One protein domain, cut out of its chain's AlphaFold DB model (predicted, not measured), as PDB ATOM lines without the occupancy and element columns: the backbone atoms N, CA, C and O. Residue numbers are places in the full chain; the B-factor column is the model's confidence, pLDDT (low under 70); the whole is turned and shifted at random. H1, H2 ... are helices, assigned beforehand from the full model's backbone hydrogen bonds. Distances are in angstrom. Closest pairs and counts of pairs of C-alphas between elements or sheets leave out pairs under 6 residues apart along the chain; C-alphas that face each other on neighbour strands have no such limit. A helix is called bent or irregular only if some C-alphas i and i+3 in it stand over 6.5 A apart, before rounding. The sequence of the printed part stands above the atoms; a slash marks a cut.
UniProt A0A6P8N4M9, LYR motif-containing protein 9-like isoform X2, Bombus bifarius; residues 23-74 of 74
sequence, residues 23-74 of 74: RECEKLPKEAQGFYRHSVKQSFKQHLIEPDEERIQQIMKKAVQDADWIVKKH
ATOM      1  N   ARG A  23     120.989 137.084  73.866       95.44
ATOM      2  CA  ARG A  23     119.750 137.794  74.227       95.44
ATOM      3  C   ARG A  23     119.667 139.162  73.557       95.44
ATOM      4  O   ARG A  23     118.592 139.559  73.133       95.44
ATOM      5  N   GLU A  24     120.785 139.875  73.419       95.19
ATOM      6  CA  GLU A  24     120.803 141.134  72.663       95.19
ATOM      7  C   GLU A  24     120.471 140.901  71.183       95.19
ATOM      8  O   GLU A  24     119.701 141.662  70.604       95.19
ATOM      9  N   CYS A  25     120.933 139.793  70.591       96.31
ATOM     10  CA  CYS A  25     120.556 139.417  69.226       96.31
ATOM     11  C   CYS A  25     119.043 139.188  69.056       96.31
ATOM     12  O   CYS A  25     118.539 139.346  67.952       96.31
ATOM     13  N   GLU A  26     118.311 138.813  70.110       94.69
ATOM     14  CA  GLU A  26     116.849 138.619  70.057       94.69
ATOM     15  C   GLU A  26     116.075 139.933  69.960       94.69
ATOM     16  O   GLU A  26     114.931 139.927  69.513       94.69
ATOM     17  N   LYS A  27     116.702 141.056  70.332       94.56
ATOM     18  CA  LYS A  27     116.117 142.397  70.204       94.56
ATOM     19  C   LYS A  27     116.214 142.952  68.784       94.56
ATOM     20  O   LYS A  27     115.567 143.946  68.482       94.56
ATOM     21  N   LEU A  28     117.034 142.338  67.933       95.31
ATOM     22  CA  LEU A  28     117.257 142.793  66.565       95.31
ATOM     23  C   LEU A  28     116.118 142.349  65.632       95.31
ATOM     24  O   LEU A  28     115.452 141.345  65.914       95.31
ATOM     25  N   PRO A  29     115.932 143.028  64.486       96.12
ATOM     26  CA  PRO A  29     115.019 142.581  63.437       96.12
ATOM     27  C   PRO A  29     115.310 141.137  63.008       96.12
ATOM     28  O   PRO A  29     116.473 140.715  62.992       96.12
ATOM     29  N   LYS A  30     114.268 140.360  62.674       94.94
ATOM     30  CA  LYS A  30     114.367 138.902  62.447       94.94
ATOM     31  C   LYS A  30     115.401 138.532  61.383       94.94
ATOM     32  O   LYS A  30     116.129 137.557  61.550       94.94
ATOM     33  N   GLU A  31     115.495 139.337  60.335       94.94
ATOM     34  CA  GLU A  31     116.451 139.214  59.241       94.94
ATOM     35  C   GLU A  31     117.912 139.388  59.688       94.94
ATOM     36  O   GLU A  31     118.808 138.746  59.141       94.94
ATOM     37  N   ALA A  32     118.166 140.191  60.725       94.88
ATOM     38  CA  ALA A  32     119.507 140.479  61.225       94.88
ATOM     39  C   ALA A  32     119.973 139.490  62.310       94.88
ATOM     40  O   ALA A  32     121.177 139.274  62.477       94.88
ATOM     41  N   GLN A  33     119.049 138.854  63.043       96.38
ATOM     42  CA  GLN A  33     119.393 137.992  64.185       96.38
ATOM     43  C   GLN A  33     120.345 136.850  63.804       96.38
ATOM     44  O   GLN A  33     121.268 136.536  64.557       96.38
ATOM     45  N   GLY A  34     120.130 136.222  62.641       96.88
ATOM     46  CA  GLY A  34     120.947 135.100  62.170       96.88
ATOM     47  C   GLY A  34     122.411 135.488  61.961       96.88
ATOM     48  O   GLY A  34     123.307 134.792  62.450       96.88
ATOM     49  N   PHE A  35     122.642 136.634  61.316       96.88
ATOM     50  CA  PHE A  35     123.975 137.189  61.092       96.88
ATOM     51  C   PHE A  35     124.696 137.436  62.421       96.88
ATOM     52  O   PHE A  35     125.772 136.885  62.652       96.88
ATOM     53  N   TYR A  36     124.081 138.178  63.347       97.38
ATOM     54  CA  TYR A  36     124.743 138.524  64.607       97.38
ATOM     55  C   TYR A  36     124.943 137.318  65.534       97.38
ATOM     56  O   TYR A  36     126.003 137.198  66.150       97.38
ATOM     57  N   ARG A  37     124.010 136.353  65.571       97.44
ATOM     58  CA  ARG A  37     124.214 135.085  66.299       97.44
ATOM     59  C   ARG A  37     125.418 134.310  65.761       97.44
ATOM     60  O   ARG A  37     126.143 133.696  66.546       97.44
ATOM     61  N   HIS A  38     125.630 134.309  64.445       97.69
ATOM     62  CA  HIS A  38     126.804 133.683  63.842       97.69
ATOM     63  C   HIS A  38     128.084 134.445  64.202       97.69
ATOM     64  O   HIS A  38     129.040 133.829  64.673       97.69
ATOM     65  N   SER A  39     128.079 135.773  64.071       97.38
ATOM     66  CA  SER A  39     129.223 136.632  64.398       97.38
ATOM     67  C   SER A  39     129.673 136.478  65.853       97.38
ATOM     68  O   SER A  39     130.865 136.312  66.106       97.38
ATOM     69  N   VAL A  40     128.733 136.414  66.807       97.38
ATOM     70  CA  VAL A  40     129.038 136.137  68.223       97.38
ATOM     71  C   VAL A  40     129.750 134.790  68.373       97.38
ATOM     72  O   VAL A  40     130.789 134.709  69.023       97.38
ATOM     73  N   LYS A  41     129.244 133.722  67.741       97.31
ATOM     74  CA  LYS A  41     129.879 132.393  67.807       97.31
ATOM     75  C   LYS A  41     131.292 132.390  67.224       97.31
ATOM     76  O   LYS A  41     132.168 131.752  67.801       97.31
ATOM     77  N   GLN A  42     131.509 133.064  66.095       97.75
ATOM     78  CA  GLN A  42     132.828 133.120  65.460       97.75
ATOM     79  C   GLN A  42     133.831 133.909  66.300       97.75
ATOM     80  O   GLN A  42     134.938 133.430  66.528       97.75
ATOM     81  N   SER A  43     133.421 135.056  66.843       95.94
ATOM     82  CA  SER A  43     134.284 135.866  67.707       95.94
ATOM     83  C   SER A  43     134.747 135.091  68.949       95.94
ATOM     84  O   SER A  43     135.928 135.112  69.283       95.94
ATOM     85  N   PHE A  44     133.868 134.306  69.581       96.56
ATOM     86  CA  PHE A  44     134.261 133.459  70.716       96.56
ATOM     87  C   PHE A  44     135.281 132.379  70.340       96.56
ATOM     88  O   PHE A  44     136.185 132.097  71.119       96.56
ATOM     89  N   LYS A  45     135.163 131.784  69.147       96.06
ATOM     90  CA  LYS A  45     136.149 130.810  68.657       96.06
ATOM     91  C   LYS A  45     137.514 131.455  68.418       96.06
ATOM     92  O   LYS A  45     138.526 130.834  68.718       96.06
ATOM     93  N   GLN A  46     137.536 132.688  67.913       95.88
ATOM     94  CA  GLN A  46     138.772 133.422  67.635       95.88
ATOM     95  C   GLN A  46     139.593 133.704  68.903       95.88
ATOM     96  O   GLN A  46     140.817 133.713  68.843       95.88
ATOM     97  N   HIS A  47     138.935 133.899  70.048       94.25
ATOM     98  CA  HIS A  47     139.589 134.229  71.321       94.25
ATOM     99  C   HIS A  47     139.743 133.034  72.272       94.25
ATOM    100  O   HIS A  47     140.036 133.223  73.448       94.25
ATOM    101  N   LEU A  48     139.550 131.801  71.789       92.75
ATOM    102  CA  LEU A  48     139.579 130.595  72.626       92.75
ATOM    103  C   LEU A  48     140.919 130.387  73.350       92.75
ATOM    104  O   LEU A  48     140.938 129.845  74.450       92.75
ATOM    105  N   ILE A  49     142.019 130.789  72.711       93.31
ATOM    106  CA  ILE A  49     143.390 130.564  73.187       93.31
ATOM    107  C   ILE A  49     144.042 131.819  73.773       93.31
ATOM    108  O   ILE A  49     145.243 131.797  74.005       93.31
ATOM    109  N   GLU A  50     143.293 132.912  73.965       94.44
ATOM    110  CA  GLU A  50     143.817 134.139  74.577       94.44
ATOM    111  C   GLU A  50     144.144 133.872  76.056       94.44
ATOM    112  O   GLU A  50     143.218 133.580  76.815       94.44
ATOM    113  N   PRO A  51     145.423 133.923  76.482       93.62
ATOM    114  CA  PRO A  51     145.784 133.622  77.864       93.62
ATOM    115  C   PRO A  51     145.750 134.857  78.773       93.62
ATOM    116  O   PRO A  51     145.730 134.699  79.991       93.62
ATOM    117  N   ASP A  52     145.775 136.069  78.210       96.75
ATOM    118  CA  ASP A  52     145.847 137.307  78.983       96.75
ATOM    119  C   ASP A  52     144.459 137.712  79.508       96.75
ATOM    120  O   ASP A  52     143.537 138.051  78.758       96.75
ATOM    121  N   GLU A  53     144.315 137.696  80.833       93.94
ATOM    122  CA  GLU A  53     143.082 138.064  81.523       93.94
ATOM    123  C   GLU A  53     142.682 139.527  81.286       93.94
ATOM    124  O   GLU A  53     141.492 139.818  81.121       93.94
ATOM    125  N   GLU A  54     143.640 140.456  81.218       96.19
ATOM    126  CA  GLU A  54     143.346 141.862  80.937       96.19
ATOM    127  C   GLU A  54     142.829 142.019  79.511       96.19
ATOM    128  O   GLU A  54     141.828 142.706  79.269       96.19
ATOM    129  N   ARG A  55     143.462 141.320  78.566       96.44
ATOM    130  CA  ARG A  55     143.043 141.293  77.167       96.44
ATOM    131  C   ARG A  55     141.642 140.710  77.014       96.44
ATOM    132  O   ARG A  55     140.810 141.316  76.331       96.44
ATOM    133  N   ILE A  56     141.342 139.600  77.694       96.00
ATOM    134  CA  ILE A  56     139.995 139.011  77.754       96.00
ATOM    135  C   ILE A  56     138.994 140.048  78.271       96.00
ATOM    136  O   ILE A  56     137.964 140.280  77.636       96.00
ATOM    137  N   GLN A  57     139.299 140.728  79.377       95.88
ATOM    138  CA  GLN A  57     138.409 141.742  79.949       95.88
ATOM    139  C   GLN A  57     138.164 142.916  78.994       95.88
ATOM    140  O   GLN A  57     137.032 143.400  78.886       95.88
ATOM    141  N   GLN A  58     139.182 143.367  78.261       96.69
ATOM    142  CA  GLN A  58     139.035 144.415  77.249       96.69
ATOM    143  C   GLN A  58     138.120 143.973  76.100       96.69
ATOM    144  O   GLN A  58     137.207 144.716  75.729       96.69
ATOM    145  N   ILE A  59     138.318 142.759  75.575       97.06
ATOM    146  CA  ILE A  59     137.466 142.175  74.525       97.06
ATOM    147  C   ILE A  59     136.019 142.103  75.010       97.06
ATOM    148  O   ILE A  59     135.101 142.527  74.307       97.06
ATOM    149  N   MET A  60     135.808 141.625  76.238       97.19
ATOM    150  CA  MET A  60     134.477 141.494  76.823       97.19
ATOM    151  C   MET A  60     133.775 142.849  76.978       97.19
ATOM    152  O   MET A  60     132.616 142.987  76.584       97.19
ATOM    153  N   LYS A  61     134.472 143.872  77.494       96.50
ATOM    154  CA  LYS A  61     133.935 145.241  77.611       96.50
ATOM    155  C   LYS A  61     133.569 145.819  76.248       96.50
ATOM    156  O   LYS A  61     132.489 146.392  76.101       96.50
ATOM    157  N   LYS A  62     134.437 145.627  75.254       97.00
ATOM    158  CA  LYS A  62     134.201 146.089  73.886       97.00
ATOM    159  C   LYS A  62     132.976 145.413  73.268       97.00
ATOM    160  O   LYS A  62     132.112 146.104  72.743       97.00
ATOM    161  N   ALA A  63     132.829 144.099  73.436       97.12
ATOM    162  CA  ALA A  63     131.676 143.355  72.932       97.12
ATOM    163  C   ALA A  63     130.338 143.839  73.525       97.12
ATOM    164  O   ALA A  63     129.341 143.905  72.808       97.12
ATOM    165  N   VAL A  64     130.304 144.210  74.812       96.38
ATOM    166  CA  VAL A  64     129.103 144.801  75.436       96.38
ATOM    167  C   VAL A  64     128.774 146.165  74.822       96.38
ATOM    168  O   VAL A  64     127.617 146.419  74.493       96.38
ATOM    169  N   GLN A  65     129.778 147.027  74.633       95.62
ATOM    170  CA  GLN A  65     129.591 148.341  74.006       95.62
ATOM    171  C   GLN A  65     129.095 148.223  72.561       95.62
ATOM    172  O   GLN A  65     128.194 148.955  72.151       95.62
ATOM    173  N   ASP A  66     129.661 147.288  71.801       96.19
ATOM    174  CA  ASP A  66     129.283 147.061  70.408       96.19
ATOM    175  C   ASP A  66     127.848 146.527  70.314       96.19
ATOM    176  O   ASP A  66     127.067 147.016  69.499       96.19
ATOM    177  N   ALA A  67     127.453 145.599  71.194       95.38
ATOM    178  CA  ALA A  67     126.076 145.111  71.264       95.38
ATOM    179  C   ALA A  67     125.075 146.236  71.567       95.38
ATOM    180  O   ALA A  67     124.048 146.339  70.895       95.38
ATOM    181  N   ASP A  68     125.394 147.115  72.522       93.75
ATOM    182  CA  ASP A  68     124.555 148.268  72.857       93.75
ATOM    183  C   ASP A  68     124.376 149.215  71.664       93.75
ATOM    184  O   ASP A  68     123.273 149.709  71.414       93.75
ATOM    185  N   TRP A  69     125.452 149.470  70.917       94.94
ATOM    186  CA  TRP A  69     125.395 150.314  69.728       94.94
ATOM    187  C   TRP A  69     124.569 149.672  68.610       94.94
ATOM    188  O   TRP A  69     123.732 150.349  68.014       94.94
ATOM    189  N   ILE A  70     124.752 148.371  68.357       94.50
ATOM    190  CA  ILE A  70     124.008 147.633  67.325       94.50
ATOM    191  C   ILE A  70     122.512 147.628  67.647       94.50
ATOM    192  O   ILE A  70     121.708 147.951  66.777       94.50
ATOM    193  N   VAL A  71     122.133 147.313  68.888       93.19
ATOM    194  CA  VAL A  71     120.722 147.295  69.307       93.19
ATOM    195  C   VAL A  71     120.102 148.686  69.250       93.19
ATOM    196  O   VAL A  71     118.929 148.795  68.940       93.19
ATOM    197  N   LYS A  72     120.857 149.755  69.529       93.44
ATOM    198  CA  LYS A  72     120.356 151.135  69.416       93.44
ATOM    199  C   LYS A  72     120.231 151.612  67.963       93.44
ATOM    200  O   LYS A  72     119.453 152.520  67.686       93.44
ATOM    201  N   LYS A  73     121.062 151.082  67.065       94.31
ATOM    202  CA  LYS A  73     121.062 151.437  65.640       94.31
ATOM    203  C   LYS A  73     119.827 150.896  64.910       94.31
ATOM    204  O   LYS A  73     119.412 151.507  63.929       94.31
ATOM    205  N   HIS A  74     119.324 149.744  65.342       86.06
ATOM    206  CA  HIS A  74     118.139 149.085  64.795       86.06
ATOM    207  C   HIS A  74     116.884 149.462  65.584       86.06
ATOM    208  O   HIS A  74     115.815 149.510  64.942       86.06
TER     209      HIS A  74
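AT A GLANCE: This is residues 23 to 74 of the 74 residues of the protein "LYR motif-containing protein 9-like isoform X2" of Bombus bifarius (UniProt A0A6P8N4M9). Two long helices, H3 and H2, run side by side in nearly opposite directions as a narrow U with a gap between them, closed at one end by the link of residues 47 to 52. The short helix H1 sits near the open end, to one side of the gap, and packs on the first part of H2. The printed part has 52 residues, with three named helices in the order H1, H2, H3 and no named strand; the class is all helix. The whole is only just loose, close to compact, with a radius of gyration of the C-alphas of 12.2 A, and its elongated outline spans 35 by 19 by 13 A.

IN THESE COORDINATES: H3, the longest helix, holds residues 53 to 73 and measures 30.3 A from C-alpha 53 at (143.082, 138.064, 81.523) to C-alpha 73 at (121.062, 151.437, 65.640). H2 holds residues 30 to 46 and measures 25.5 A. It is irregular, but only just: C-alphas 31 and 34 are 6.8 A apart. H1 holds residues 23 to 26, 5.1 A long, and begins with C-alpha 23 at (119.750, 137.794, 74.227).

HOW THE PARTS SIT: H3 and H2 are near each other, with no pair of C-alphas within 8 A but 6 pairs within 10 A. H3 only just touches H1, with residues 67 to 71 alone and 3 pairs of C-alphas within 8 A; the closest C-alphas, of Glu 24 and Ala 67, are 6.8 A apart. H2 touches H1 with residues 33 to 37 alone; the closest C-alphas, of Cys 25 and Gln 33, are 5.4 A apart. Every O i to N i+4 pair is within hydrogen-bond range in H3, 11 of 13 are in H2, and H1 is too short for such a pair.

THE WHOLE: The two C-alphas farthest apart, of Lys 30 and Asp 52, are 35.6 A apart. Residues 49 to 54 stand free, of which 53 to 54 belong to H3. The link from H1 to H2 is tight, and that from H2 to H3 is short. The printed part has no cut and ends at His 74, the chain's last residue. The mean pLDDT of the printed part is 95.5, and no printed residue is under 70.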